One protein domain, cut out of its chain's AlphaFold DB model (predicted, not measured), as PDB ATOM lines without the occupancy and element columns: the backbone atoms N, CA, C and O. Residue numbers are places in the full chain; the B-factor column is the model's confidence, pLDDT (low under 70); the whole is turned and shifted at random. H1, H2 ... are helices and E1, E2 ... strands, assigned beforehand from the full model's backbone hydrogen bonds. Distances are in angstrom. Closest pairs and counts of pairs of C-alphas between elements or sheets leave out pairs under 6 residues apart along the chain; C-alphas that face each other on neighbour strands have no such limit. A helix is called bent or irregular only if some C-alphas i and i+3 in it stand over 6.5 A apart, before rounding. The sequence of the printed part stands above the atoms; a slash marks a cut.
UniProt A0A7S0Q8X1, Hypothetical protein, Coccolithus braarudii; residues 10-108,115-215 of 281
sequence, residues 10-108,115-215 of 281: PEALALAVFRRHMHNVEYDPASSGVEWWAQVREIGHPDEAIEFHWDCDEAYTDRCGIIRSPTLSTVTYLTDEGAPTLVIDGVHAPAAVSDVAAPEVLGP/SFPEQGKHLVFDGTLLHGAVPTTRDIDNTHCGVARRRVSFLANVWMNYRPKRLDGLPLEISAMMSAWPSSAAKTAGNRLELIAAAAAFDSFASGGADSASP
ATOM      1  N   PRO A  10     -22.823  36.995 -19.784       85.56
ATOM      2  CA  PRO A  10     -22.467  37.547 -18.473       85.56
ATOM      3  C   PRO A  10     -21.445  36.703 -17.707       85.56
ATOM      4  O   PRO A  10     -20.503  37.252 -17.145       85.56
ATOM      5  N   GLU A  11     -21.585  35.374 -17.726       86.81
ATOM      6  CA  GLU A  11     -20.613  34.473 -17.094       86.81
ATOM      7  C   GLU A  11     -19.252  34.537 -17.790       86.81
ATOM      8  O   GLU A  11     -18.224  34.554 -17.120       86.81
ATOM      9  N   ALA A  12     -19.230  34.643 -19.121       83.19
ATOM     10  CA  ALA A  12     -17.995  34.832 -19.874       83.19
ATOM     11  C   ALA A  12     -17.307  36.160 -19.514       83.19
ATOM     12  O   ALA A  12     -16.090  36.190 -19.339       83.19
ATOM     13  N   LEU A  13     -18.072  37.246 -19.346       83.94
ATOM     14  CA  LEU A  13     -17.538  38.534 -18.899       83.94
ATOM     15  C   LEU A  13     -17.007  38.461 -17.460       83.94
ATOM     16  O   LEU A  13     -15.904  38.932 -17.196       83.94
ATOM     17  N   ALA A  14     -17.746  37.836 -16.540       89.25
ATOM     18  CA  ALA A  14     -17.296  37.613 -15.165       89.25
ATOM     19  C   ALA A  14     -15.993  36.798 -15.117       89.25
ATOM     20  O   ALA A  14     -15.060  37.154 -14.395       89.25
ATOM     21  N   LEU A  15     -15.895  35.743 -15.931       86.19
ATOM     22  CA  LEU A  15     -14.693  34.924 -16.048       86.19
ATOM     23  C   LEU A  15     -13.511  35.717 -16.619       86.19
ATOM     24  O   LEU A  15     -12.388  35.584 -16.133       86.19
ATOM     25  N   ALA A  16     -13.753  36.573 -17.613       82.00
ATOM     26  CA  ALA A  16     -12.731  37.452 -18.172       82.00
ATOM     27  C   ALA A  16     -12.200  38.446 -17.124       82.00
ATOM     28  O   ALA A  16     -10.987  38.634 -17.020       82.00
ATOM     29  N   VAL A  17     -13.078  39.021 -16.292       85.94
ATOM     30  CA  VAL A  17     -12.683  39.864 -15.149       85.94
ATOM     31  C   VAL A  17     -11.831  39.068 -14.155       85.94
ATOM     32  O   VAL A  17     -10.759  39.537 -13.774       85.94
ATOM     33  N   PHE A  18     -12.247  37.850 -13.785       88.19
ATOM     34  CA  PHE A  18     -11.467  36.984 -12.893       88.19
ATOM     35  C   PHE A  18     -10.060  36.750 -13.436       88.19
ATOM     36  O   PHE A  18      -9.076  37.078 -12.781       88.19
ATOM     37  N   ARG A  19      -9.960  36.233 -14.666       85.81
ATOM     38  CA  ARG A  19      -8.685  35.908 -15.315       85.81
ATOM     39  C   ARG A  19      -7.788  37.133 -15.426       85.81
ATOM     40  O   ARG A  19      -6.593  37.033 -15.165       85.81
ATOM     41  N   ARG A  20      -8.357  38.296 -15.756       84.38
ATOM     42  CA  ARG A  20      -7.609  39.550 -15.893       84.38
ATOM     43  C   ARG A  20      -6.955  39.994 -14.589       84.38
ATOM     44  O   ARG A  20      -5.836  40.501 -14.641       84.38
ATOM     45  N   HIS A  21      -7.627  39.840 -13.451       85.75
ATOM     46  CA  HIS A  21      -7.122  40.321 -12.157       85.75
ATOM     47  C   HIS A  21      -6.379  39.260 -11.356       85.75
ATOM     48  O   HIS A  21      -5.515  39.593 -10.555       85.75
ATOM     49  N   MET A  22      -6.654  37.990 -11.633       86.12
ATOM     50  CA  MET A  22      -5.994  36.848 -11.009       86.12
ATOM     51  C   MET A  22      -4.802  36.329 -11.816       86.12
ATOM     52  O   MET A  22      -4.162  35.359 -11.406       86.12
ATOM     53  N   HIS A  23      -4.476  36.960 -12.952       82.56
ATOM     54  CA  HIS A  23      -3.293  36.603 -13.729       82.56
ATOM     55  C   HIS A  23      -2.042  36.676 -12.836       82.56
ATOM     56  O   HIS A  23      -1.768  37.694 -12.205       82.56
ATOM     57  N   ASN A  24      -1.283  35.579 -12.771       83.62
ATOM     58  CA  ASN A  24      -0.074  35.440 -11.945       83.62
ATOM     59  C   ASN A  24      -0.272  35.579 -10.424       83.62
ATOM     60  O   ASN A  24       0.710  35.747  -9.701       83.62
ATOM     61  N   VAL A  25      -1.502  35.487  -9.923       87.62
ATOM     62  CA  VAL A  25      -1.778  35.427  -8.484       87.62
ATOM     63  C   VAL A  25      -2.027  33.971  -8.099       87.62
ATOM     64  O   VAL A  25      -2.787  33.272  -8.765       87.62
ATOM     65  N   GLU A  26      -1.397  33.492  -7.027       91.38
ATOM     66  CA  GLU A  26      -1.696  32.164  -6.486       91.38
ATOM     67  C   GLU A  26      -3.024  32.184  -5.713       91.38
ATOM     68  O   GLU A  26      -3.246  33.024  -4.838       91.38
ATOM     69  N   TYR A  27      -3.910  31.239  -6.022       92.50
ATOM     70  CA  TYR A  27      -5.193  31.057  -5.346       92.50
ATOM     71  C   TYR A  27      -5.608  29.583  -5.348       92.50
ATOM     72  O   TYR A  27      -5.162  28.794  -6.182       92.50
ATOM     73  N   ASP A  28      -6.492  29.206  -4.427       93.06
ATOM     74  CA  ASP A  28      -7.158  27.909  -4.423       93.06
ATOM     75  C   ASP A  28      -8.343  27.927  -5.407       93.06
ATOM     76  O   ASP A  28      -9.359  28.578  -5.137       93.06
ATOM     77  N   PRO A  29      -8.275  27.201  -6.539       90.00
ATOM     78  CA  PRO A  29      -9.348  27.181  -7.528       90.00
ATOM     79  C   PRO A  29     -10.622  26.489  -7.026       90.00
ATOM     80  O   PRO A  29     -11.673  26.650  -7.636       90.00
ATOM     81  N   ALA A  30     -10.568  25.699  -5.946       90.44
ATOM     82  CA  ALA A  30     -11.759  25.060  -5.384       90.44
ATOM     83  C   ALA A  30     -12.615  26.024  -4.547       90.44
ATOM     84  O   ALA A  30     -13.790  25.748  -4.293       90.44
ATOM     85  N   SER A  31     -12.032  27.138  -4.109       92.25
ATOM     86  CA  SER A  31     -12.685  28.109  -3.236       92.25
ATOM     87  C   SER A  31     -12.600  29.546  -3.743       92.25
ATOM     88  O   SER A  31     -13.078  30.437  -3.055       92.25
ATOM     89  N   SER A  32     -12.065  29.779  -4.940       93.88
ATOM     90  CA  SER A  32     -12.009  31.105  -5.564       93.88
ATOM     91  C   SER A  32     -12.978  31.211  -6.738       93.88
ATOM     92  O   SER A  32     -13.284  30.213  -7.391       93.88
ATOM     93  N   GLY A  33     -13.451  32.418  -7.023       93.94
ATOM     94  CA  GLY A  33     -14.327  32.669  -8.161       93.94
ATOM     95  C   GLY A  33     -14.828  34.104  -8.221       93.94
ATOM     96  O   GLY A  33     -14.295  34.991  -7.554       93.94
ATOM     97  N   VAL A  34     -15.866  34.316  -9.029       93.75
ATOM     98  CA  VAL A  34     -16.515  35.620  -9.191       93.75
ATOM     99  C   VAL A  34     -17.988  35.526  -8.859       93.75
ATOM    100  O   VAL A  34     -18.703  34.662  -9.363       93.75
ATOM    101  N   GLU A  35     -18.432  36.458  -8.034       95.44
ATOM    102  CA  GLU A  35     -19.830  36.839  -7.894       95.44
ATOM    103  C   GLU A  35     -20.101  37.993  -8.850       95.44
ATOM    104  O   GLU A  35     -19.299  38.920  -8.923       95.44
ATOM    105  N   TRP A  36     -21.207  37.968  -9.583       94.25
ATOM    106  CA  TRP A  36     -21.510  39.036 -10.527       94.25
ATOM    107  C   TRP A  36     -23.003  39.334 -10.592       94.25
ATOM    108  O   TRP A  36     -23.844  38.472 -10.336       94.25
ATOM    109  N   TRP A  37     -23.326  40.569 -10.963       94.50
ATOM    110  CA  TRP A  37     -24.689  41.009 -11.241       94.50
ATOM    111  C   TRP A  37     -24.686  42.189 -12.217       94.50
ATOM    112  O   TRP A  37     -23.707  42.920 -12.365       94.50
ATOM    113  N   ALA A  38     -25.811  42.384 -12.902       91.94
ATOM    114  CA  ALA A  38     -26.050  43.585 -13.690       91.94
ATOM    115  C   ALA A  38     -26.919  44.551 -12.886       91.94
ATOM    116  O   ALA A  38     -27.887  44.150 -12.240       91.94
ATOM    117  N   GLN A  39     -26.601  45.835 -12.960       93.00
ATOM    118  CA  GLN A  39     -27.351  46.884 -12.294       93.00
ATOM    119  C   GLN A  39     -27.834  47.908 -13.314       93.00
ATOM    120  O   GLN A  39     -27.046  48.439 -14.097       93.00
ATOM    121  N   VAL A  40     -29.133  48.196 -13.269       92.25
ATOM    122  CA  VAL A  40     -29.809  49.180 -14.115       92.25
ATOM    123  C   VAL A  40     -30.442  50.219 -13.200       92.25
ATOM    124  O   VAL A  40     -31.319  49.882 -12.409       92.25
ATOM    125  N   ARG A  41     -29.992  51.470 -13.293       89.38
ATOM    126  CA  ARG A  41     -30.525  52.604 -12.529       89.38
ATOM    127  C   ARG A  41     -31.087  53.654 -13.475       89.38
ATOM    128  O   ARG A  41     -30.450  53.969 -14.479       89.38
ATOM    129  N   GLU A  42     -32.272  54.171 -13.177       86.88
ATOM    130  CA  GLU A  42     -32.878  55.260 -13.948       86.88
ATOM    131  C   GLU A  42     -32.331  56.602 -13.463       86.88
ATOM    132  O   GLU A  42     -32.328  56.871 -12.264       86.88
ATOM    133  N   ILE A  43     -31.840  57.421 -14.393       82.94
ATOM    134  CA  ILE A  43     -31.230  58.720 -14.083       82.94
ATOM    135  C   ILE A  43     -32.317  59.691 -13.612       82.94
ATOM    136  O   ILE A  43     -33.378  59.782 -14.235       82.94
ATOM    137  N   GLY A  44     -32.067  60.399 -12.511       73.19
ATOM    138  CA  GLY A  44     -33.020  61.308 -11.872       73.19
ATOM    139  C   GLY A  44     -34.097  60.611 -11.029       73.19
ATOM    140  O   GLY A  44     -34.937  61.289 -10.435       73.19
ATOM    141  N   HIS A  45     -34.094  59.274 -10.946       79.31
ATOM    142  CA  HIS A  45     -34.968  58.531 -10.036       79.31
ATOM    143  C   HIS A  45     -34.375  58.522  -8.612       79.31
ATOM    144  O   HIS A  45     -33.153  58.469  -8.473       79.31
ATOM    145  N   PRO A  46     -35.188  58.500  -7.535       73.44
ATOM    146  CA  PRO A  46     -34.678  58.383  -6.161       73.44
ATOM    147  C   PRO A  46     -33.732  57.194  -5.934       73.44
ATOM    148  O   PRO A  46     -32.811  57.279  -5.128       73.44
ATOM    149  N   ASP A  47     -33.932  56.118  -6.695       76.50
ATOM    150  CA  ASP A  47     -33.114  54.901  -6.640       76.50
ATOM    151  C   ASP A  47     -31.894  54.936  -7.576       76.50
ATOM    152  O   ASP A  47     -31.262  53.896  -7.781       76.50
ATOM    153  N   GLU A  48     -31.580  56.083  -8.196       81.81
ATOM    154  CA  GLU A  48     -30.356  56.257  -8.987       81.81
ATOM    155  C   GLU A  48     -29.113  56.058  -8.117       81.81
ATOM    156  O   GLU A  48     -28.145  55.411  -8.530       81.81
ATOM    157  N   ALA A  49     -29.169  56.605  -6.901       83.94
ATOM    158  CA  ALA A  49     -28.118  56.472  -5.917       83.94
ATOM    159  C   ALA A  49     -27.960  55.017  -5.471       83.94
ATOM    160  O   ALA A  49     -28.922  54.258  -5.343       83.94
ATOM    161  N   ILE A  50     -26.724  54.658  -5.147       87.50
ATOM    162  CA  ILE A  50     -26.435  53.469  -4.355       87.50
ATOM    163  C   ILE A  50     -25.825  53.972  -3.060       87.50
ATOM    164  O   ILE A  50     -24.816  54.682  -3.088       87.50
ATOM    165  N   GLU A  51     -26.453  53.611  -1.946       85.44
ATOM    166  CA  GLU A  51     -25.958  53.937  -0.611       85.44
ATOM    167  C   GLU A  51     -24.521  53.451  -0.431       85.44
ATOM    168  O   GLU A  51     -24.115  52.458  -1.039       85.44
ATOM    169  N   PHE A  52     -23.741  54.130   0.413       85.81
ATOM    170  CA  PHE A  52     -22.403  53.633   0.706       85.81
ATOM    171  C   PHE A  52     -22.478  52.316   1.469       85.81
ATOM    172  O   PHE A  52     -23.162  52.203   2.492       85.81
ATOM    173  N   HIS A  53     -21.734  51.341   0.973       88.94
ATOM    174  CA  HIS A  53     -21.649  50.004   1.528       88.94
ATOM    175  C   HIS A  53     -20.243  49.441   1.327       88.94
ATOM    176  O   HIS A  53     -19.411  49.994   0.602       88.94
ATOM    177  N   TRP A  54     -19.996  48.339   2.023       91.94
ATOM    178  CA  TRP A  54     -18.914  47.427   1.704       91.94
ATOM    179  C   TRP A  54     -19.533  46.220   1.029       91.94
ATOM    180  O   TRP A  54     -20.533  45.690   1.523       91.94
ATOM    181  N   ASP A  55     -18.921  45.768  -0.056       94.06
ATOM    182  CA  ASP A  55     -19.280  44.475  -0.606       94.06
ATOM    183  C   ASP A  55     -18.942  43.397   0.416       94.06
ATOM    184  O   ASP A  55     -17.878  43.408   1.050       94.06
ATOM    185  N   CYS A  56     -19.872  42.471   0.614       94.62
ATOM    186  CA  CYS A  56     -19.676  41.396   1.562       94.62
ATOM    187  C   CYS A  56     -20.522  40.172   1.242       94.62
ATOM    188  O   CYS A  56     -21.518  40.235   0.528       94.62
ATOM    189  N   ASP A  57     -20.148  39.047   1.843       95.19
ATOM    190  CA  ASP A  57     -21.028  37.894   1.938       95.19
ATOM    191  C   ASP A  57     -22.158  38.237   2.912       95.19
ATOM    192  O   ASP A  57     -22.032  38.056   4.130       95.19
ATOM    193  N   GLU A  58     -23.257  38.770   2.382       91.06
ATOM    194  CA  GLU A  58     -24.405  39.204   3.175       91.06
ATOM    195  C   GLU A  58     -24.986  38.052   3.999       91.06
ATOM    196  O   GLU A  58     -25.330  38.222   5.167       91.06
ATOM    197  N   ALA A  59     -25.026  36.843   3.435       91.31
ATOM    198  CA  ALA A  59     -25.585  35.673   4.099       91.31
ATOM    199  C   ALA A  59     -24.727  35.193   5.282       91.31
ATOM    200  O   ALA A  59     -25.262  34.662   6.265       91.31
ATOM    201  N   TYR A  60     -23.406  35.349   5.200       92.69
ATOM    202  CA  TYR A  60     -22.496  35.118   6.320       92.69
ATOM    203  C   TYR A  60     -22.565  36.258   7.338       92.69
ATOM    204  O   TYR A  60     -22.670  36.000   8.538       92.69
ATOM    205  N   THR A  61     -22.599  37.499   6.861       90.50
ATOM    206  CA  THR A  61     -22.697  38.710   7.682       90.50
ATOM    207  C   THR A  61     -23.966  38.704   8.532       90.50
ATOM    208  O   THR A  61     -23.895  38.889   9.743       90.50
ATOM    209  N   ASP A  62     -25.118  38.384   7.946       87.69
ATOM    210  CA  ASP A  62     -26.400  38.294   8.650       87.69
ATOM    211  C   ASP A  62     -26.411  37.213   9.727       87.69
ATOM    212  O   ASP A  62     -27.032  37.366  10.778       87.69
ATOM    213  N   ARG A  63     -25.739  36.090   9.465       91.56
ATOM    214  CA  ARG A  63     -25.734  34.935  10.366       91.56
ATOM    215  C   ARG A  63     -24.745  35.097  11.513       91.56
ATOM    216  O   ARG A  63     -25.017  34.633  12.617       91.56
ATOM    217  N   CYS A  64     -23.581  35.663  11.226       90.44
ATOM    218  CA  CYS A  64     -22.430  35.642  12.122       90.44
ATOM    219  C   CYS A  64     -22.056  37.028  12.655       90.44
ATOM    220  O   CYS A  64     -21.270  37.108  13.593       90.44
ATOM    221  N   GLY A  65     -22.584  38.106  12.071       87.44
ATOM    222  CA  GLY A  65     -22.198  39.480  12.394       87.44
ATOM    223  C   GLY A  65     -20.775  39.840  11.960       87.44
ATOM    224  O   GLY A  65     -20.269  40.868  12.395       87.44
ATOM    225  N   ILE A  66     -20.131  39.012  11.132       89.44
ATOM    226  CA  ILE A  66     -18.757  39.192  10.641       89.44
ATOM    227  C   ILE A  66     -18.819  39.600   9.177       89.44
ATOM    228  O   ILE A  66     -19.435  38.890   8.381       89.44
ATOM    229  N   ILE A  67     -18.140  40.687   8.822       90.19
ATOM    230  CA  ILE A  67     -18.060  41.137   7.433       90.19
ATOM    231  C   ILE A  67     -16.903  40.406   6.760       90.19
ATOM    232  O   ILE A  67     -15.757  40.449   7.208       90.19
ATOM    233  N   ARG A  68     -17.216  39.697   5.677       93.94
ATOM    234  CA  ARG A  68     -16.218  39.147   4.759       93.94
ATOM    235  C   ARG A  68     -16.419  39.777   3.403       93.94
ATOM    236  O   ARG A  68     -17.463  39.548   2.804       93.94
ATOM    237  N   SER A  69     -15.425  40.527   2.956       95.44
ATOM    238  CA  SER A  69     -15.434  41.230   1.678       95.44
ATOM    239  C   SER A  69     -14.727  40.436   0.582       95.44
ATOM    240  O   SER A  69     -13.878  39.587   0.897       95.44
ATOM    241  N   PRO A  70     -15.057  40.695  -0.695       97.12
ATOM    242  CA  PRO A  70     -14.268  40.187  -1.804       97.12
ATOM    243  C   PRO A  70     -12.847  40.747  -1.748       97.12
ATOM    244  O   PRO A  70     -12.571  41.757  -1.099       97.12
ATOM    245  N   THR A  71     -11.925  40.087  -2.444       96.19
ATOM    246  CA  THR A  71     -10.558  40.593  -2.592       96.19
ATOM    247  C   THR A  71     -10.547  41.842  -3.464       96.19
ATOM    248  O   THR A  71      -9.883  42.820  -3.132       96.19
ATOM    249  N   LEU A  72     -11.308  41.822  -4.558       95.31
ATOM    250  CA  LEU A  72     -11.493  42.971  -5.439       95.31
ATOM    251  C   LEU A  72     -12.975  43.164  -5.722       95.31
ATOM    252  O   LEU A  72     -13.681  42.194  -6.008       95.31
ATOM    253  N   SER A  73     -13.398  44.418  -5.733       97.19
ATOM    254  CA  SER A  73     -14.698  44.836  -6.248       97.19
ATOM    255  C   SER A  73     -14.500  45.583  -7.559       97.19
ATOM    256  O   SER A  73     -13.499  46.285  -7.753       97.19
ATOM    257  N   THR A  74     -15.435  45.409  -8.496       95.06
ATOM    258  CA  THR A  74     -15.321  46.007  -9.829       95.06
ATOM    259  C   THR A  74     -16.636  46.583 -10.338       95.06
ATOM    260  O   THR A  74     -17.722  46.092 -10.027       95.06
ATOM    261  N   VAL A  75     -16.531  47.623 -11.168       96.19
ATOM    262  CA  VAL A  75     -17.655  48.248 -11.870       96.19
ATOM    263  C   VAL A  75     -17.266  48.454 -13.329       96.19
ATOM    264  O   VAL A  75     -16.407  49.274 -13.642       96.19
ATOM    265  N   THR A  76     -17.928  47.744 -14.236       91.06
ATOM    266  CA  THR A  76     -17.837  47.986 -15.680       91.06
ATOM    267  C   THR A  76     -19.053  48.779 -16.129       91.06
ATOM    268  O   THR A  76     -20.183  48.299 -16.019       91.06
ATOM    269  N   TYR A  77     -18.857  49.980 -16.663       87.94
ATOM    270  CA  TYR A  77     -19.963  50.779 -17.187       87.94
ATOM    271  C   TYR A  77     -20.348  50.300 -18.590       87.94
ATOM    272  O   TYR A  77     -19.505  50.160 -19.473       87.94
ATOM    273  N   LEU A  78     -21.637  50.038 -18.803       87.44
ATOM    274  CA  LEU A  78     -22.203  49.635 -20.097       87.44
ATOM    275  C   LEU A  78     -22.925  50.793 -20.806       87.44
ATOM    276  O   LEU A  78     -23.274  50.669 -21.980       87.44
ATOM    277  N   THR A  79     -23.126  51.909 -20.103       85.44
ATOM    278  CA  THR A  79     -23.617  53.186 -20.631       85.44
ATOM    279  C   THR A  79     -22.707  54.335 -20.195       85.44
ATOM    280  O   THR A  79     -21.846  54.176 -19.333       85.44
ATOM    281  N   ASP A  80     -22.897  55.498 -20.811       81.50
ATOM    282  CA  ASP A  80     -22.026  56.670 -20.665       81.50
ATOM    283  C   ASP A  80     -22.461  57.664 -19.582       81.50
ATOM    284  O   ASP A  80     -21.880  58.739 -19.454       81.50
ATOM    285  N   GLU A  81     -23.547  57.361 -18.871       83.56
ATOM    286  CA  GLU A  81     -24.334  58.368 -18.159       83.56
ATOM    287  C   GLU A  81     -24.866  57.859 -16.818       83.56
ATOM    288  O   GLU A  81     -25.014  56.651 -16.602       83.56
ATOM    289  N   GLY A  82     -25.195  58.818 -15.950       86.12
ATOM    290  CA  GLY A  82     -25.747  58.637 -14.610       86.12
ATOM    291  C   GLY A  82     -24.697  58.716 -13.507       86.12
ATOM    292  O   GLY A  82     -23.524  59.008 -13.753       86.12
ATOM    293  N   ALA A  83     -25.135  58.427 -12.282       88.12
ATOM    294  CA  ALA A  83     -24.328  58.566 -11.074       88.12
ATOM    295  C   ALA A  83     -22.906  57.944 -11.176       88.12
ATOM    296  O   ALA A  83     -22.768  56.730 -11.392       88.12
ATOM    297  N   PRO A  84     -21.825  58.728 -10.979       89.69
ATOM    298  CA  PRO A  84     -20.470  58.198 -10.829       89.69
ATOM    299  C   PRO A  84     -20.340  57.283  -9.609       89.69
ATOM    300  O   PRO A  84     -21.045  57.437  -8.610       89.69
ATOM    301  N   THR A  85     -19.393  56.344  -9.676       92.69
ATOM    302  CA  THR A  85     -19.013  55.533  -8.511       92.69
ATOM    303  C   THR A  85     -17.979  56.293  -7.690       92.69
ATOM    304  O   THR A  85     -16.961  56.708  -8.238       92.69
ATOM    305  N   LEU A  86     -18.226  56.461  -6.392       91.31
ATOM    306  CA  LEU A  86     -17.280  57.028  -5.433       91.31
ATOM    307  C   LEU A  86     -16.733  55.911  -4.544       91.31
ATOM    308  O   LEU A  86     -17.508  55.235  -3.870       91.31
ATOM    309  N   VAL A  87     -15.414  55.745  -4.536       91.50
ATOM    310  CA  VAL A  87     -14.670  54.861  -3.629       91.50
ATOM    311  C   VAL A  87     -13.942  55.734  -2.611       91.50
ATOM    312  O   VAL A  87     -13.290  56.698  -3.001       91.50
ATOM    313  N   ILE A  88     -14.078  55.447  -1.320       88.31
ATOM    314  CA  ILE A  88     -13.471  56.244  -0.250       88.31
ATOM    315  C   ILE A  88     -12.125  55.644   0.151       88.31
ATOM    316  O   ILE A  88     -12.037  54.456   0.460       88.31
ATOM    317  N   ASP A  89     -11.086  56.474   0.198       84.38
ATOM    318  CA  ASP A  89      -9.735  56.021   0.521       84.38
ATOM    319  C   ASP A  89      -9.604  55.709   2.015       84.38
ATOM    320  O   ASP A  89      -9.982  56.508   2.875       84.38
ATOM    321  N   GLY A  90      -9.025  54.549   2.334       80.81
ATOM    322  CA  GLY A  90      -8.653  54.167   3.701       80.81
ATOM    323  C   GLY A  90      -9.817  53.813   4.630       80.81
ATOM    324  O   GLY A  90      -9.577  53.505   5.797       80.81
ATOM    325  N   VAL A  91     -11.062  53.811   4.140       83.06
ATOM    326  CA  VAL A  91     -12.240  53.397   4.918       83.06
ATOM    327  C   VAL A  91     -12.588  51.952   4.585       83.06
ATOM    328  O   VAL A  91     -13.412  51.662   3.715       83.06
ATOM    329  N   HIS A  92     -11.924  51.038   5.287       86.56
ATOM    330  CA  HIS A  92     -12.064  49.601   5.087       86.56
ATOM    331  C   HIS A  92     -13.223  49.007   5.900       86.56
ATOM    332  O   HIS A  92     -13.589  49.514   6.962       86.56
ATOM    333  N   ALA A  93     -13.776  47.900   5.412       84.88
ATOM    334  CA  ALA A  93     -14.802  47.129   6.087       84.88
ATOM    335  C   ALA A  93     -14.302  46.686   7.472       84.88
ATOM    336  O   ALA A  93     -13.219  46.095   7.570       84.88
ATOM    337  N   PRO A  94     -15.062  46.933   8.554       83.81
ATOM    338  CA  PRO A  94     -14.689  46.424   9.863       83.81
ATOM    339  C   PRO A  94     -14.833  44.904   9.911       83.81
ATOM    340  O   PRO A  94     -15.601  44.311   9.160       83.81
ATOM    341  N   ALA A  95     -14.149  44.262  10.857       83.25
ATOM    342  CA  ALA A  95     -14.259  42.817  11.032       83.25
ATOM    343  C   ALA A  95     -15.680  42.380  11.445       83.25
ATOM    344  O   ALA A  95     -16.141  41.316  11.028       83.25
ATOM    345  N   ALA A  96     -16.386  43.191  12.243       82.62
ATOM    346  CA  ALA A  96     -17.732  42.893  12.716       82.62
ATOM    347  C   ALA A  96     -18.718  44.046  12.482       82.62
ATOM    348  O   ALA A  96     -18.387  45.226  12.577       82.62
ATOM    349  N   VAL A  97     -19.983  43.694  12.239       76.19
ATOM    350  CA  VAL A  97     -21.084  44.651  12.029       76.19
ATOM    351  C   VAL A  97     -21.330  45.513  13.268       76.19
ATOM    352  O   VAL A  97     -21.747  46.662  13.142       76.19
ATOM    353  N   SER A  98     -21.056  44.982  14.465       72.06
ATOM    354  CA  SER A  98     -21.124  45.741  15.722       72.06
ATOM    355  C   SER A  98     -20.247  46.986  15.703       72.06
ATOM    356  O   SER A  98     -20.593  47.984  16.334       72.06
ATOM    357  N   ASP A  99     -19.149  46.935  14.957       64.81
ATOM    358  CA  ASP A  99     -18.125  47.969  14.974       64.81
ATOM    359  C   ASP A  99     -18.498  49.110  14.013       64.81
ATOM    360  O   ASP A  99     -18.104  50.248  14.227       64.81
ATOM    361  N   VAL A 100     -19.369  48.863  13.024       63.69
ATOM    362  CA  VAL A 100     -19.871  49.878  12.069       63.69
ATOM    363  C   VAL A 100     -20.516  51.083  12.773       63.69
ATOM    364  O   VAL A 100     -20.532  52.185  12.233       63.69
ATOM    365  N   ALA A 101     -21.053  50.895  13.983       54.44
ATOM    366  CA  ALA A 101     -21.679  51.961  14.765       54.44
ATOM    367  C   ALA A 101     -20.681  52.860  15.520       54.44
ATOM    368  O   ALA A 101     -21.099  53.853  16.116       54.44
ATOM    369  N   ALA A 102     -19.387  52.531  15.531       55.03
ATOM    370  CA  ALA A 102     -18.364  53.351  16.167       55.03
ATOM    371  C   ALA A 102     -17.859  54.415  15.170       55.03
ATOM    372  O   ALA A 102     -17.307  54.058  14.132       55.03
ATOM    373  N   PRO A 103     -17.965  55.725  15.473       52.28
ATOM    374  CA  PRO A 103     -17.349  56.792  14.667       52.28
ATOM    375  C   PRO A 103     -15.840  56.588  14.433       52.28
ATOM    376  O   PRO A 103     -15.279  57.073  13.456       52.28
ATOM    377  N   GLU A 104     -15.198  55.835  15.325       54.53
ATOM    378  CA  GLU A 104     -13.798  55.411  15.258       54.53
ATOM    379  C   GLU A 104     -13.502  54.481  14.069       54.53
ATOM    380  O   GLU A 104     -12.375  54.479  13.583       54.53
ATOM    381  N   VAL A 105     -14.494  53.731  13.571       58.53
ATOM    382  CA  VAL A 105     -14.331  52.786  12.450       58.53
ATOM    383  C   VAL A 105     -14.219  53.487  11.102       58.53
ATOM    384  O   VAL A 105     -13.526  52.999  10.216       58.53
ATOM    385  N   LEU A 106     -14.852  54.646  10.944       62.16
ATOM    386  CA  LEU A 106     -14.732  55.434   9.714       62.16
ATOM    387  C   LEU A 106     -13.459  56.279   9.704       62.16
ATOM    388  O   LEU A 106     -12.935  56.587   8.637       62.16
ATOM    389  N   GLY A 107     -12.979  56.671  10.890       62.25
ATOM    390  CA  GLY A 107     -11.876  57.612  11.025       62.25
ATOM    391  C   GLY A 107     -12.133  58.946  10.297       62.25
ATOM    392  O   GLY A 107     -13.248  59.250   9.862       62.25
ATOM    393  N   PRO A 108     -11.110  59.806  10.181       65.50
ATOM    394  CA  PRO A 108     -11.176  60.961   9.302       65.50
ATOM    395  C   PRO A 108     -11.103  60.509   7.838       65.50
ATOM    396  O   PRO A 108     -10.097  59.959   7.395       65.50
ATOM    397  N   SER A 115     -15.338  58.008 -10.127       86.50
ATOM    398  CA  SER A 115     -15.272  57.517 -11.503       86.50
ATOM    399  C   SER A 115     -16.583  57.785 -12.233       86.50
ATOM    400  O   SER A 115     -17.607  57.177 -11.918       86.50
ATOM    401  N   PHE A 116     -16.547  58.658 -13.241       88.19
ATOM    402  CA  PHE A 116     -17.700  58.902 -14.107       88.19
ATOM    403  C   PHE A 116     -17.907  57.756 -15.098       88.19
ATOM    404  O   PHE A 116     -16.910  57.205 -15.588       88.19
ATOM    405  N   PRO A 117     -19.172  57.406 -15.412       86.75
ATOM    406  CA  PRO A 117     -19.458  56.388 -16.405       86.75
ATOM    407  C   PRO A 117     -18.903  56.762 -17.780       86.75
ATOM    408  O   PRO A 117     -18.941  57.912 -18.220       86.75
ATOM    409  N   GLU A 118     -18.385  55.749 -18.455       83.81
ATOM    410  CA  GLU A 118     -18.085  55.734 -19.880       83.81
ATOM    411  C   GLU A 118     -18.185  54.279 -20.313       83.81
ATOM    412  O   GLU A 118     -17.612  53.400 -19.671       83.81
ATOM    413  N   GLN A 119     -18.939  54.007 -21.368       82.81
ATOM    414  CA  GLN A 119     -19.147  52.661 -21.866       82.81
ATOM    415  C   GLN A 119     -17.801  51.964 -22.107       82.81
ATOM    416  O   GLN A 119     -16.937  52.467 -22.817       82.81
ATOM    417  N   GLY A 120     -17.637  50.788 -21.502       76.88
ATOM    418  CA  GLY A 120     -16.409  49.996 -21.554       76.88
ATOM    419  C   GLY A 120     -15.386  50.334 -20.466       76.88
ATOM    420  O   GLY A 120     -14.473  49.539 -20.244       76.88
ATOM    421  N   LYS A 121     -15.536  51.445 -19.734       84.06
ATOM    422  CA  LYS A 121     -14.666  51.771 -18.599       84.06
ATOM    423  C   LYS A 121     -14.865  50.750 -17.478       84.06
ATOM    424  O   LYS A 121     -15.992  50.494 -17.050       84.06
ATOM    425  N   HIS A 122     -13.753  50.196 -17.000       85.94
ATOM    426  CA  HIS A 122     -13.699  49.191 -15.943       85.94
ATOM    427  C   HIS A 122     -12.945  49.752 -14.732       85.94
ATOM    428  O   HIS A 122     -11.744  50.004 -14.800       85.94
ATOM    429  N   LEU A 123     -13.668  49.976 -13.637       90.94
ATOM    430  CA  LEU A 123     -13.133  50.404 -12.349       90.94
ATOM    431  C   LEU A 123     -12.883  49.175 -11.471       90.94
ATOM    432  O   LEU A 123     -13.758  48.318 -11.367       90.94
ATOM    433  N   VAL A 124     -11.726  49.124 -10.811       92.25
ATOM    434  CA  VAL A 124     -11.339  48.072  -9.855       92.25
ATOM    435  C   VAL A 124     -10.789  48.731  -8.602       92.25
ATOM    436  O   VAL A 124     -10.038  49.702  -8.697       92.25
ATOM    437  N   PHE A 125     -11.151  48.201  -7.442       93.56
ATOM    438  CA  PHE A 125     -10.668  48.665  -6.147       93.56
ATOM    439  C   PHE A 125     -10.628  47.507  -5.142       93.56
ATOM    440  O   PHE A 125     -11.177  46.429  -5.390       93.56
ATOM    441  N   ASP A 126      -9.937  47.721  -4.022       94.81
ATOM    442  CA  ASP A 126      -9.910  46.774  -2.905       94.81
ATOM    443  C   ASP A 126     -11.342  46.546  -2.398       94.81
ATOM    444  O   ASP A 126     -12.043  47.502  -2.057       94.81
ATOM    445  N   GLY A 127     -11.780  45.285  -2.363       94.44
ATOM    446  CA  GLY A 127     -13.167  44.931  -2.048       94.44
ATOM    447  C   GLY A 127     -13.602  45.270  -0.621       94.44
ATOM    448  O   GLY A 127     -14.790  45.241  -0.304       94.44
ATOM    449  N   THR A 128     -12.657  45.629   0.248       93.00
ATOM    450  CA  THR A 128     -12.940  46.117   1.597       93.00
ATOM    451  C   THR A 128     -13.235  47.614   1.647       93.00
ATOM    452  O   THR A 128     -13.621  48.087   2.707       93.00
ATOM    453  N   LEU A 129     -13.070  48.393   0.574       92.25
ATOM    454  CA  LEU A 129     -13.271  49.846   0.627       92.25
ATOM    455  C   LEU A 129     -14.752  50.245   0.587       92.25
ATOM    456  O   LEU A 129     -15.563  49.679  -0.152       92.25
ATOM    457  N   LEU A 130     -15.094  51.267   1.375       90.88
ATOM    458  CA  LEU A 130     -16.421  51.873   1.384       90.88
ATOM    459  C   LEU A 130     -16.671  52.580   0.050       90.88
ATOM    460  O   LEU A 130     -15.886  53.437  -0.364       90.88
ATOM    461  N   HIS A 131     -17.778  52.265  -0.612       93.19
ATOM    462  CA  HIS A 131     -18.088  52.847  -1.913       93.19
ATOM    463  C   HIS A 131     -19.595  52.924  -2.177       93.19
ATOM    464  O   HIS A 131     -20.397  52.303  -1.484       93.19
ATOM    465  N   GLY A 132     -19.985  53.720  -3.170       91.94
ATOM    466  CA  GLY A 132     -21.379  53.913  -3.573       91.94
ATOM    467  C   GLY A 132     -21.489  54.600  -4.932       91.94
ATOM    468  O   GLY A 132     -20.479  54.963  -5.537       91.94
ATOM    469  N   ALA A 133     -22.713  54.793  -5.422       90.50
ATOM    470  CA  ALA A 133     -22.973  55.612  -6.607       90.50
ATOM    471  C   ALA A 133     -23.691  56.888  -6.182       90.50
ATOM    472  O   ALA A 133     -24.740  56.837  -5.539       90.50
ATOM    473  N   VAL A 134     -23.099  58.023  -6.533       85.06
ATOM    474  CA  VAL A 134     -23.477  59.335  -6.016       85.06
ATOM    475  C   VAL A 134     -24.063  60.192  -7.141       85.06
ATOM    476  O   VAL A 134     -23.303  60.629  -8.003       85.06
ATOM    477  N   PRO A 135     -25.392  60.418  -7.192       77.62
ATOM    478  CA  PRO A 135     -26.000  61.230  -8.244       77.62
ATOM    479  C   PRO A 135     -25.446  62.650  -8.247       77.62
ATOM    480  O   PRO A 135     -25.178  63.227  -7.185       77.62
ATOM    481  N   THR A 136     -25.288  63.223  -9.436       67.06
ATOM    482  CA  THR A 136     -24.817  64.601  -9.593       67.06
ATOM    483  C   THR A 136     -25.984  65.535  -9.891       67.06
ATOM    484  O   THR A 136     -27.041  65.118 -10.357       67.06
ATOM    485  N   THR A 137     -25.821  66.836  -9.651       58.62
ATOM    486  CA  THR A 137     -26.871  67.828  -9.952       58.62
ATOM    487  C   THR A 137     -27.224  67.902 -11.440       58.62
ATOM    488  O   THR A 137     -28.351  68.257 -11.773       58.62
ATOM    489  N   ARG A 138     -26.316  67.494 -12.337       55.09
ATOM    490  CA  ARG A 138     -26.569  67.389 -13.787       55.09
ATOM    491  C   ARG A 138     -27.645  66.370 -14.157       55.09
ATOM    492  O   ARG A 138     -28.230  66.459 -15.238       55.09
ATOM    493  N   ASP A 139     -27.889  65.409 -13.276       52.62
ATOM    494  CA  ASP A 139     -28.852  64.334 -13.490       52.62
ATOM    495  C   ASP A 139     -30.289  64.780 -13.148       52.62
ATOM    496  O   ASP A 139     -31.254  64.181 -13.618       52.62
ATOM    497  N   ILE A 140     -30.442  65.894 -12.416       50.91
ATOM    498  CA  ILE A 140     -31.736  66.455 -11.988       50.91
ATOM    499  C   ILE A 140     -32.381  67.310 -13.099       50.91
ATOM    500  O   ILE A 140     -33.598  67.270 -13.286       50.91
ATOM    501  N   ASP A 141     -31.576  68.020 -13.897       48.22
ATOM    502  CA  ASP A 141     -32.068  68.958 -14.924       48.22
ATOM    503  C   ASP A 141     -32.433  68.288 -16.268       48.22
ATOM    504  O   ASP A 141     -33.065  68.896 -17.134       48.22
ATOM    505  N   ASN A 142     -32.093  67.008 -16.459       48.16
ATOM    506  CA  ASN A 142     -32.285  66.283 -17.724       48.16
ATOM    507  C   ASN A 142     -33.642  65.558 -17.861       48.16
ATOM    508  O   ASN A 142     -33.808  64.689 -18.719       48.16
ATOM    509  N   THR A 143     -34.655  65.950 -17.086       50.44
ATOM    510  CA  THR A 143     -36.025  65.393 -17.150       50.44
ATOM    511  C   THR A 143     -36.789  65.724 -18.449       50.44
ATOM    512  O   THR A 143     -37.928  65.296 -18.634       50.44
ATOM    513  N   HIS A 144     -36.178  66.445 -19.397       45.78
ATOM    514  CA  HIS A 144     -36.869  67.048 -20.542       45.78
ATOM    515  C   HIS A 144     -36.909  66.236 -21.852       45.78
ATOM    516  O   HIS A 144     -37.552  66.683 -22.801       45.78
ATOM    517  N   CYS A 145     -36.293  65.052 -21.948       49.22
ATOM    518  CA  CYS A 145     -36.210  64.311 -23.224       49.22
ATOM    519  C   CYS A 145     -37.188  63.132 -23.413       49.22
ATOM    520  O   CYS A 145     -37.148  62.489 -24.459       49.22
ATOM    521  N   GLY A 146     -38.084  62.834 -22.464       50.81
ATOM    522  CA  GLY A 146     -39.151  61.825 -22.642       50.81
ATOM    523  C   GLY A 146     -38.692  60.363 -22.811       50.81
ATOM    524  O   GLY A 146     -39.529  59.466 -22.877       50.81
ATOM    525  N   VAL A 147     -37.381  60.107 -22.842       57.38
ATOM    526  CA  VAL A 147     -36.766  58.775 -22.828       57.38
ATOM    527  C   VAL A 147     -36.039  58.614 -21.499       57.38
ATOM    528  O   VAL A 147     -35.144  59.400 -21.190       57.38
ATOM    529  N   ALA A 148     -36.418  57.602 -20.714       63.38
ATOM    530  CA  ALA A 148     -35.730  57.265 -19.472       63.38
ATOM    531  C   ALA A 148     -34.282  56.853 -19.785       63.38
ATOM    532  O   ALA A 148     -34.039  55.802 -20.387       63.38
ATOM    533  N   ARG A 149     -33.322  57.701 -19.406       82.81
ATOM    534  CA  ARG A 149     -31.888  57.405 -19.517       82.81
ATOM    535  C   ARG A 149     -31.487  56.509 -18.350       82.81
ATOM    536  O   ARG A 149     -32.049  56.611 -17.258       82.81
ATOM    537  N   ARG A 150     -30.555  55.587 -18.592       87.62
ATOM    538  CA  ARG A 150     -30.187  54.554 -17.620       87.62
ATOM    539  C   ARG A 150     -28.681  54.456 -17.455       87.62
ATOM    540  O   ARG A 150     -27.951  54.320 -18.439       87.62
ATOM    541  N   ARG A 151     -28.240  54.406 -16.202       90.69
ATOM    542  CA  ARG A 151     -26.918  53.908 -15.831       90.69
ATOM    543  C   ARG A 151     -26.986  52.389 -15.796       90.69
ATOM    544  O   ARG A 151     -27.645  51.814 -14.928       90.69
ATOM    545  N   VAL A 152     -26.325  51.742 -16.745       92.88
ATOM    546  CA  VAL A 152     -26.199  50.287 -16.785       92.88
ATOM    547  C   VAL A 152     -24.759  49.936 -16.456       92.88
ATOM    548  O   VAL A 152     -23.829  50.439 -17.084       92.88
ATOM    549  N   SER A 153     -24.573  49.071 -15.469       93.69
ATOM    550  CA  SER A 153     -23.257  48.601 -15.041       93.69
ATOM    551  C   SER A 153     -23.261  47.097 -14.826       93.69
ATOM    552  O   SER A 153     -24.276  46.521 -14.430       93.69
ATOM    553  N   PHE A 154     -22.126  46.472 -15.102       94.62
ATOM    554  CA  PHE A 154     -21.841  45.084 -14.781       94.62
ATOM    555  C   PHE A 154     -20.847  45.061 -13.626       94.62
ATOM    556  O   PHE A 154     -19.770  45.650 -13.733       94.62
ATOM    557  N   LEU A 155     -21.229  44.430 -12.523       97.00
ATOM    558  CA  LEU A 155     -20.430  44.351 -11.312       97.00
ATOM    559  C   LEU A 155     -19.944  42.918 -11.146       97.00
ATOM    560  O   LEU A 155     -20.696  41.971 -11.389       97.00
ATOM    561  N   ALA A 156     -18.677  42.778 -10.778       95.50
ATOM    562  CA  ALA A 156     -18.028  41.492 -10.598       95.50
ATOM    563  C   ALA A 156     -17.073  41.565  -9.404       95.50
ATOM    564  O   ALA A 156     -16.046  42.244  -9.455       95.50
ATOM    565  N   ASN A 157     -17.416  40.850  -8.343       97.75
ATOM    566  CA  ASN A 157     -16.627  40.726  -7.131       97.75
ATOM    567  C   ASN A 157     -15.744  39.487  -7.225       97.75
ATOM    568  O   ASN A 157     -16.234  38.370  -7.406       97.75
ATOM    569  N   VAL A 158     -14.434  39.686  -7.103       96.31
ATOM    570  CA  VAL A 158     -13.429  38.623  -7.153       96.31
ATOM    571  C   VAL A 158     -13.169  38.124  -5.740       96.31
ATOM    572  O   VAL A 158     -12.668  38.856  -4.884       96.31
ATOM    573  N   TRP A 159     -13.471  36.854  -5.510       97.00
ATOM    574  CA  TRP A 159     -13.288  36.189  -4.231       97.00
ATOM    575  C   TRP A 159     -12.115  35.216  -4.314       97.00
ATOM    576  O   TRP A 159     -12.161  34.246  -5.073       97.00
ATOM    577  N   MET A 160     -11.067  35.455  -3.523       94.88
ATOM    578  CA  MET A 160      -9.953  34.517  -3.373       94.88
ATOM    579  C   MET A 160     -10.118  33.655  -2.128       94.88
ATOM    580  O   MET A 160     -10.351  34.165  -1.032       94.88
ATOM    581  N   ASN A 161      -9.900  32.350  -2.281       94.00
ATOM    582  CA  ASN A 161      -9.845  31.374  -1.188       94.00
ATOM    583  C   ASN A 161     -11.098  31.376  -0.284       94.00
ATOM    584  O   ASN A 161     -11.052  30.991   0.889       94.00
ATOM    585  N   TYR A 162     -12.224  31.860  -0.808       94.69
ATOM    586  CA  TYR A 162     -13.492  31.979  -0.116       94.69
ATOM    587  C   TYR A 162     -14.658  31.937  -1.103       94.69
ATOM    588  O   TYR A 162     -14.722  32.723  -2.041       94.69
ATOM    589  N   ARG A 163     -15.638  31.064  -0.837       93.31
ATOM    590  CA  ARG A 163     -16.901  31.043  -1.577       93.31
ATOM    591  C   ARG A 163     -18.009  31.711  -0.752       93.31
ATOM    592  O   ARG A 163     -18.387  31.122   0.282       93.31
ATOM    593  N   PRO A 164     -18.542  32.865  -1.200       93.75
ATOM    594  CA  PRO A 164     -19.677  33.513  -0.553       93.75
ATOM    595  C   PRO A 164     -20.897  32.590  -0.494       93.75
ATOM    596  O   PRO A 164     -21.087  31.695  -1.330       93.75
ATOM    597  N   LYS A 165     -21.694  32.728   0.565       92.44
ATOM    598  CA  LYS A 165     -22.851  31.866   0.822       92.44
ATOM    599  C   LYS A 165     -24.059  32.336   0.021       92.44
ATOM    600  O   LYS A 165     -24.229  33.515  -0.240       92.44
ATOM    601  N   ARG A 166     -24.939  31.380  -0.309       86.44
ATOM    602  CA  ARG A 166     -26.189  31.604  -1.064       86.44
ATOM    603  C   ARG A 166     -26.002  32.170  -2.478       86.44
ATOM    604  O   ARG A 166     -26.952  32.701  -3.039       86.44
ATOM    605  N   LEU A 167     -24.816  31.996  -3.058       83.50
ATOM    606  CA  LEU A 167     -24.616  32.186  -4.488       83.50
ATOM    607  C   LEU A 167     -24.761  30.855  -5.213       83.50
ATOM    608  O   LEU A 167     -23.887  29.978  -5.145       83.50
ATOM    609  N   ASP A 168     -25.889  30.734  -5.895       80.75
ATOM    610  CA  ASP A 168     -26.166  29.656  -6.827       80.75
ATOM    611  C   ASP A 168     -25.815  30.108  -8.248       80.75
ATOM    612  O   ASP A 168     -25.845  31.298  -8.567       80.75
ATOM    613  N   GLY A 169     -25.455  29.153  -9.107       79.81
ATOM    614  CA  GLY A 169     -25.286  29.441 -10.530       79.81
ATOM    615  C   GLY A 169     -26.601  29.920 -11.147       79.81
ATOM    616  O   GLY A 169     -27.684  29.618 -10.633       79.81
ATOM    617  N   LEU A 170     -26.514  30.643 -12.266       81.56
ATOM    618  CA  LEU A 170     -27.702  31.025 -13.022       81.56
ATOM    619  C   LEU A 170     -28.556  29.784 -13.329       81.56
ATOM    620  O   LEU A 170     -28.025  28.779 -13.815       81.56
ATOM    621  N   PRO A 171     -29.882  29.839 -13.118       85.00
ATOM    622  CA  PRO A 171     -30.764  28.783 -13.588       85.00
ATOM    623  C   PRO A 171     -30.564  28.561 -15.091       85.00
ATOM    624  O   PRO A 171     -30.522  29.526 -15.856       85.00
ATOM    625  N   LEU A 172     -30.477  27.297 -15.519       81.75
ATOM    626  CA  LEU A 172     -30.190  26.926 -16.914       81.75
ATOM    627  C   LEU A 172     -31.114  27.616 -17.926       81.75
ATOM    628  O   LEU A 172     -30.670  27.988 -19.004       81.75
ATOM    629  N   GLU A 173     -32.386  27.812 -17.572       82.75
ATOM    630  CA  GLU A 173     -33.357  28.524 -18.408       82.75
ATOM    631  C   GLU A 173     -32.962  29.991 -18.633       82.75
ATOM    632  O   GLU A 173     -32.943  30.461 -19.770       82.75
ATOM    633  N   ILE A 174     -32.573  30.696 -17.567       81.12
ATOM    634  CA  ILE A 174     -32.125  32.089 -17.649       81.12
ATOM    635  C   ILE A 174     -30.790  32.168 -18.388       81.12
ATOM    636  O   ILE A 174     -30.635  33.016 -19.265       81.12
ATOM    637  N   SER A 175     -29.857  31.257 -18.099       79.38
ATOM    638  CA  SER A 175     -28.591  31.167 -18.834       79.38
ATOM    639  C   SER A 175     -28.837  30.975 -20.337       79.38
ATOM    640  O   SER A 175     -28.329  31.744 -21.152       79.38
ATOM    641  N   ALA A 176     -29.730  30.057 -20.719       77.44
ATOM    642  CA  ALA A 176     -30.106  29.837 -22.110       77.44
ATOM    643  C   ALA A 176     -30.743  31.078 -22.755       77.44
ATOM    644  O   ALA A 176     -30.420  31.390 -23.900       77.44
ATOM    645  N   MET A 177     -31.598  31.820 -22.042       78.44
ATOM    646  CA  MET A 177     -32.165  33.084 -22.534       78.44
ATOM    647  C   MET A 177     -31.090  34.151 -22.766       78.44
ATOM    648  O   MET A 177     -31.131  34.856 -23.773       78.44
ATOM    649  N   MET A 178     -30.120  34.262 -21.857       75.19
ATOM    650  CA  MET A 178     -29.009  35.214 -21.966       75.19
ATOM    651  C   MET A 178     -28.007  34.818 -23.062       75.19
ATOM    652  O   MET A 178     -27.342  35.685 -23.627       75.19
ATOM    653  N   SER A 179     -27.937  33.530 -23.400       71.25
ATOM    654  CA  SER A 179     -27.141  32.984 -24.506       71.25
ATOM    655  C   SER A 179     -27.854  33.069 -25.856       71.25
ATOM    656  O   SER A 179     -27.217  33.239 -26.898       71.25
ATOM    657  N   ALA A 180     -29.185  33.004 -25.860       59.25
ATOM    658  CA  ALA A 180     -30.041  33.122 -27.035       59.25
ATOM    659  C   ALA A 180     -30.337  34.593 -27.370       59.25
ATOM    660  O   ALA A 180     -31.491  35.019 -27.428       59.25
ATOM    661  N   TRP A 181     -29.300  35.396 -27.621       52.81
ATOM    662  CA  TRP A 181     -29.505  36.757 -28.121       52.81
ATOM    663  C   TRP A 181     -30.262  36.710 -29.465       52.81
ATOM    664  O   TRP A 181     -29.796  36.041 -30.397       52.81
ATOM    665  N   PRO A 182     -31.406  37.407 -29.635       46.69
ATOM    666  CA  PRO A 182     -32.155  37.346 -30.881       46.69
ATOM    667  C   PRO A 182     -31.314  37.898 -32.034       46.69
ATOM    668  O   PRO A 182     -31.006  39.090 -32.095       46.69
ATOM    669  N   SER A 183     -30.996  37.045 -33.009       47.06
ATOM    670  CA  SER A 183     -30.338  37.449 -34.263       47.06
ATOM    671  C   SER A 183     -31.111  38.544 -35.025       47.06
ATOM    672  O   SER A 183     -30.556  39.178 -35.918       47.06
ATOM    673  N   SER A 184     -32.383  38.792 -34.687       40.28
ATOM    674  CA  SER A 184     -33.199  39.887 -35.224       40.28
ATOM    675  C   SER A 184     -32.926  41.249 -34.569       40.28
ATOM    676  O   SER A 184     -32.993  42.251 -35.273       40.28
ATOM    677  N   ALA A 185     -32.546  41.309 -33.286       43.50
ATOM    678  CA  ALA A 185     -32.094  42.548 -32.633       43.50
ATOM    679  C   ALA A 185     -30.678  42.949 -33.095       43.50
ATOM    680  O   ALA A 185     -30.342  44.128 -33.168       43.50
ATOM    681  N   ALA A 186     -29.878  41.964 -33.517       42.50
ATOM    682  CA  ALA A 186     -28.568  42.167 -34.140       42.50
ATOM    683  C   ALA A 186     -28.629  42.696 -35.591       42.50
ATOM    684  O   ALA A 186     -27.589  42.931 -36.198       42.50
ATOM    685  N   LYS A 187     -29.824  42.887 -36.176       37.34
ATOM    686  CA  LYS A 187     -29.972  43.552 -37.486       37.34
ATOM    687  C   LYS A 187     -30.069  45.075 -37.386       37.34
ATOM    688  O   LYS A 187     -29.885  45.742 -38.398       37.34
ATOM    689  N   THR A 188     -30.327  45.623 -36.197       38.00
ATOM    690  CA  THR A 188     -30.386  47.081 -35.970       38.00
ATOM    691  C   THR A 188     -29.155  47.613 -35.230       38.00
ATOM    692  O   THR A 188     -28.920  48.813 -35.228       38.00
ATOM    693  N   ALA A 189     -28.320  46.732 -34.678       39.56
ATOM    694  CA  ALA A 189     -27.003  47.073 -34.154       39.56
ATOM    695  C   ALA A 189     -25.972  46.152 -34.809       39.56
ATOM    696  O   ALA A 189     -26.043  44.937 -34.629       39.56
ATOM    697  N   GLY A 190     -25.020  46.714 -35.558       35.22
ATOM    698  CA  GLY A 190     -23.915  46.009 -36.225       35.22
ATOM    699  C   GLY A 190     -22.925  45.304 -35.281       35.22
ATOM    700  O   GLY A 190     -21.782  45.061 -35.651       35.22
ATOM    701  N   ASN A 191     -23.353  44.923 -34.076       47.47
ATOM    702  CA  ASN A 191     -22.483  44.725 -32.923       47.47
ATOM    703  C   ASN A 191     -22.250  43.246 -32.575       47.47
ATOM    704  O   ASN A 191     -21.637  42.954 -31.555       47.47
ATOM    705  N   ARG A 192     -22.694  42.276 -33.392       37.56
ATOM    706  CA  ARG A 192     -22.360  40.854 -33.143       37.56
ATOM    707  C   ARG A 192     -20.870  40.574 -33.372       37.56
ATOM    708  O   ARG A 192     -20.286  39.777 -32.644       37.56
ATOM    709  N   LEU A 193     -20.265  41.239 -34.358       36.94
ATOM    710  CA  LEU A 193     -18.818  41.192 -34.573       36.94
ATOM    711  C   LEU A 193     -18.076  42.068 -33.561       36.94
ATOM    712  O   LEU A 193     -17.025  41.648 -33.106       36.94
ATOM    713  N   GLU A 194     -18.642  43.200 -33.129       40.91
ATOM    714  CA  GLU A 194     -17.997  44.091 -32.155       40.91
ATOM    715  C   GLU A 194     -18.029  43.577 -30.711       40.91
ATOM    716  O   GLU A 194     -17.072  43.823 -29.997       40.91
ATOM    717  N   LEU A 195     -19.047  42.827 -30.263       38.50
ATOM    718  CA  LEU A 195     -19.074  42.276 -28.895       38.50
ATOM    719  C   LEU A 195     -18.245  40.996 -28.742       38.50
ATOM    720  O   LEU A 195     -17.597  40.807 -27.718       38.50
ATOM    721  N   ILE A 196     -18.232  40.127 -29.759       38.56
ATOM    722  CA  ILE A 196     -17.285  39.002 -29.803       38.56
ATOM    723  C   ILE A 196     -15.868  39.550 -29.983       38.56
ATOM    724  O   ILE A 196     -14.952  39.055 -29.337       38.56
ATOM    725  N   ALA A 197     -15.688  40.619 -30.769       35.75
ATOM    726  CA  ALA A 197     -14.439  41.366 -30.787       35.75
ATOM    727  C   ALA A 197     -14.174  42.111 -29.477       35.75
ATOM    728  O   ALA A 197     -13.015  42.311 -29.198       35.75
ATOM    729  N   ALA A 198     -15.162  42.479 -28.656       38.38
ATOM    730  CA  ALA A 198     -14.951  43.095 -27.345       38.38
ATOM    731  C   ALA A 198     -14.538  42.057 -26.303       38.38
ATOM    732  O   ALA A 198     -13.638  42.328 -25.526       38.38
ATOM    733  N   ALA A 199     -15.116  40.852 -26.324       39.16
ATOM    734  CA  ALA A 199     -14.659  39.720 -25.517       39.16
ATOM    735  C   ALA A 199     -13.265  39.242 -25.967       39.16
ATOM    736  O   ALA A 199     -12.383  39.045 -25.136       39.16
ATOM    737  N   ALA A 200     -13.021  39.160 -27.280       35.28
ATOM    738  CA  ALA A 200     -11.704  38.857 -27.842       35.28
ATOM    739  C   ALA A 200     -10.702  40.017 -27.683       35.28
ATOM    740  O   ALA A 200      -9.506  39.779 -27.569       35.28
ATOM    741  N   ALA A 201     -11.160  41.271 -27.641       38.97
ATOM    742  CA  ALA A 201     -10.346  42.436 -27.309       38.97
ATOM    743  C   ALA A 201     -10.078  42.493 -25.813       38.97
ATOM    744  O   ALA A 201      -9.012  42.952 -25.450       38.97
ATOM    745  N   PHE A 202     -10.963  41.980 -24.957       42.22
ATOM    746  CA  PHE A 202     -10.688  41.793 -23.535       42.22
ATOM    747  C   PHE A 202      -9.608  40.722 -23.331       42.22
ATOM    748  O   PHE A 202      -8.695  40.940 -22.544       42.22
ATOM    749  N   ASP A 203      -9.630  39.630 -24.108       36.47
ATOM    750  CA  ASP A 203      -8.547  38.629 -24.152       36.47
ATOM    751  C   ASP A 203      -7.239  39.192 -24.754       36.47
ATOM    752  O   ASP A 203      -6.142  38.922 -24.258       36.47
ATOM    753  N   SER A 204      -7.329  40.037 -25.787       34.69
ATOM    754  CA  SER A 204      -6.180  40.746 -26.381       34.69
ATOM    755  C   SER A 204      -5.618  41.832 -25.443       34.69
ATOM    756  O   SER A 204      -4.414  42.050 -25.380       34.69
ATOM    757  N   PHE A 205      -6.468  42.466 -24.629       37.19
ATOM    758  CA  PHE A 205      -6.110  43.429 -23.577       37.19
ATOM    759  C   PHE A 205      -5.593  42.733 -22.307       37.19
ATOM    760  O   PHE A 205      -4.827  43.311 -21.541       37.19
ATOM    761  N   ALA A 206      -5.972  41.473 -22.079       37.00
ATOM    762  CA  ALA A 206      -5.394  40.613 -21.049       37.00
ATOM    763  C   ALA A 206      -3.989  40.103 -21.424       37.00
ATOM    764  O   ALA A 206      -3.229  39.716 -20.540       37.00
ATOM    765  N   SER A 207      -3.630  40.134 -22.714       34.59
ATOM    766  CA  SER A 207      -2.329  39.692 -23.242       34.59
ATOM    767  C   SER A 207      -1.425  40.828 -23.757       34.59
ATOM    768  O   SER A 207      -0.227  40.611 -23.946       34.59
ATOM    769  N   GLY A 208      -1.951  42.046 -23.933       28.39
ATOM    770  CA  GLY A 208      -1.215  43.245 -24.342       28.39
ATOM    771  C   GLY A 208      -0.980  44.218 -23.184       28.39
ATOM    772  O   GLY A 208      -1.920  44.717 -22.573       28.39
ATOM    773  N   GLY A 209       0.287  44.504 -22.885       36.38
ATOM    774  CA  GLY A 209       0.665  45.550 -21.936       36.38
ATOM    775  C   GLY A 209       0.497  46.973 -22.493       36.38
ATOM    776  O   GLY A 209       0.694  47.200 -23.683       36.38
ATOM    777  N   ALA A 210       0.252  47.897 -21.555       35.59
ATOM    778  CA  ALA A 210       0.346  49.364 -21.608       35.59
ATOM    779  C   ALA A 210      -0.836  50.196 -22.173       35.59
ATOM    780  O   ALA A 210      -1.160  50.177 -23.355       35.59
ATOM    781  N   ASP A 211      -1.363  51.026 -21.261       39.50
ATOM    782  CA  ASP A 211      -1.671  52.455 -21.415       39.50
ATOM    783  C   ASP A 211      -2.793  52.916 -22.359       39.50
ATOM    784  O   ASP A 211      -2.569  53.515 -23.407       39.50
ATOM    785  N   SER A 212      -4.024  52.867 -21.849       37.00
ATOM    786  CA  SER A 212      -4.933  54.012 -21.995       37.00
ATOM    787  C   SER A 212      -5.470  54.398 -20.617       37.00
ATOM    788  O   SER A 212      -6.597  54.062 -20.251       37.00
ATOM    789  N   ALA A 213      -4.635  55.044 -19.802       43.88
ATOM    790  CA  ALA A 213      -5.101  55.619 -18.547       43.88
ATOM    791  C   ALA A 213      -6.219  56.627 -18.859       43.88
ATOM    792  O   ALA A 213      -6.007  57.572 -19.625       43.88
ATOM    793  N   SER A 214      -7.416  56.416 -18.299       46.91
ATOM    794  CA  SER A 214      -8.463  57.438 -18.322       46.91
ATOM    795  C   SER A 214      -7.881  58.745 -17.769       46.91
ATOM    796  O   SER A 214      -7.075  58.693 -16.836       46.91
ATOM    797  N   PRO A 215      -8.257  59.916 -18.308       50.34
ATOM    798  CA  PRO A 215      -7.781  61.186 -17.783       50.34
ATOM    799  C   PRO A 215      -8.113  61.285 -16.288       50.34
ATOM    800  O   PRO A 215      -9.286  61.297 -15.901       50.34
TER     801      PRO A 215
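Overview. This is residues 10 to 108 and 115 to 215 of the 281 residues of the protein "Hypothetical protein" of Coccolithus braarudii (UniProt A0A7S0Q8X1). A twisted four-stranded sheet forms the middle of this domain; helix H1 packs slantwise over one of its faces, and a small sheet of three strands lies partly face to face with the other, with few contacts between the two sheets. H6 runs beside H1 on the side away from the large sheet, the short helices H2, H3 and H4 gather at one end, and residues 184 to 191 and 208 to 213 stick out. The printed part has 200 residues, with six named helices and seven named strands in the order H1 E1 E2 H2 E3 E4 H3 H4 E5 E6 E7 H5 H6; its class is mixed, helices and strands. The sheets have the orders E1 E7 E3 E5 and E2 E6 E4, both antiparallel. The whole is compact, with a radius of gyration of the C-alphas of 18.4 A and spans of 55 by 47 by 39 A.

Along the chain. Begin with the large sheet: find C-alpha 33 at (-14.327, 32.669, -8.161), from where E1, residues 33 to 42, runs 29.8 A. Beside it look for E7, residues 150 to 159, 28.3 A long, then E3, residues 72 to 77, 16.5 A, and E5, residues 122 to 126. The small sheet holds E2, residues 50 to 53, E6, residues 129 to 133, and E4, residues 85 to 92, which bends by 83 degrees at residue 89. H1, residues 10 to 22, starts at C-alpha 10 at (-22.467, 37.547, -18.473) and is 18.1 A long. H2 is residues 58 to 64, H3 residues 97 to 101, H4 residues 103 to 106 and H5 residues 172 to 179. H3 is neither bent nor irregular, but only just: C-alphas 98 and 101 are 6.3 A apart. H6, residues 192 to 207, is 22.4 A long, has a kink of 25 degrees near residue 200, and ends at C-alpha 207 at (-2.329, 39.692, -23.242).

Arrangement. In the large sheet, look at E1 and E7, where N 37 and O 155 are 3.0 A apart, within hydrogen-bond range; so are N 76 of E3 and O 154 of E7, at 2.8 A, and N 75 of E3 and O 123 of E5, at 2.9 A. H1 is on this sheet, making two layers, a helix on one face of a sheet, at a height of 8.0 A. It lies over E7, and only just over E1 and E3, with 3 C-alphas on each; on the local plane it stands at 51 degrees to E7, slantwise to the strands. Its closest C-alphas to E7 are those of Ala 14 and Ala 156, 6.0 A apart. H6, with residues 199 to 206 alone, touches H1, the C-alphas of Arg 20 and Ala 206 coming to 5.7 A; they run the same way at a shallow tilt of 15 degrees. H5 is close to H1 but not clearly touching, the C-alphas of Pro 10 and Met 178 being 7.8 A apart. In the small sheet, N 53 of E2 and O 131 of E6 are 3.0 A apart, and N 88 of E4 and O 130 of E6 2.9 A, both within hydrogen-bond range. Between the sheets, E5 and E6 meet only through their link, and E3 and E6 are apart. H4 only grazes the small sheet with residues 105 to 106; the closest C-alphas of E4 and H4, those of Val 91 and Leu 106, are 5.8 A apart. H3 is close to but not clearly touching H2, with the C-alphas of Thr 61 and Val 97 at 7.5 A. In H1 and H5 every O i to N i+4 pair is within hydrogen-bond range, in H6 11 of 12, in H2 2 of 3 and in H3 0 of 1, beside 1 of 2 O i to N i+3 pairs; H4 is too short for an O i to N i+4 pair.

Size, cuts and confidence. The two C-alphas farthest apart are those of Glu 104 and Lys 187, at 56.4 A. Residues 109 to 114 are not printed, and C-alphas 108 and 115 are 21.5 A apart across this cut. Of the links that are printed whole, E6 to E7, E7 to H5 and H5 to H6 are long. Mean pLDDT of the printed part is 75.8; look for values under 70 in residues 99 to 108, 136 to 148 and 180 to 215, with a mean of 38 in H6.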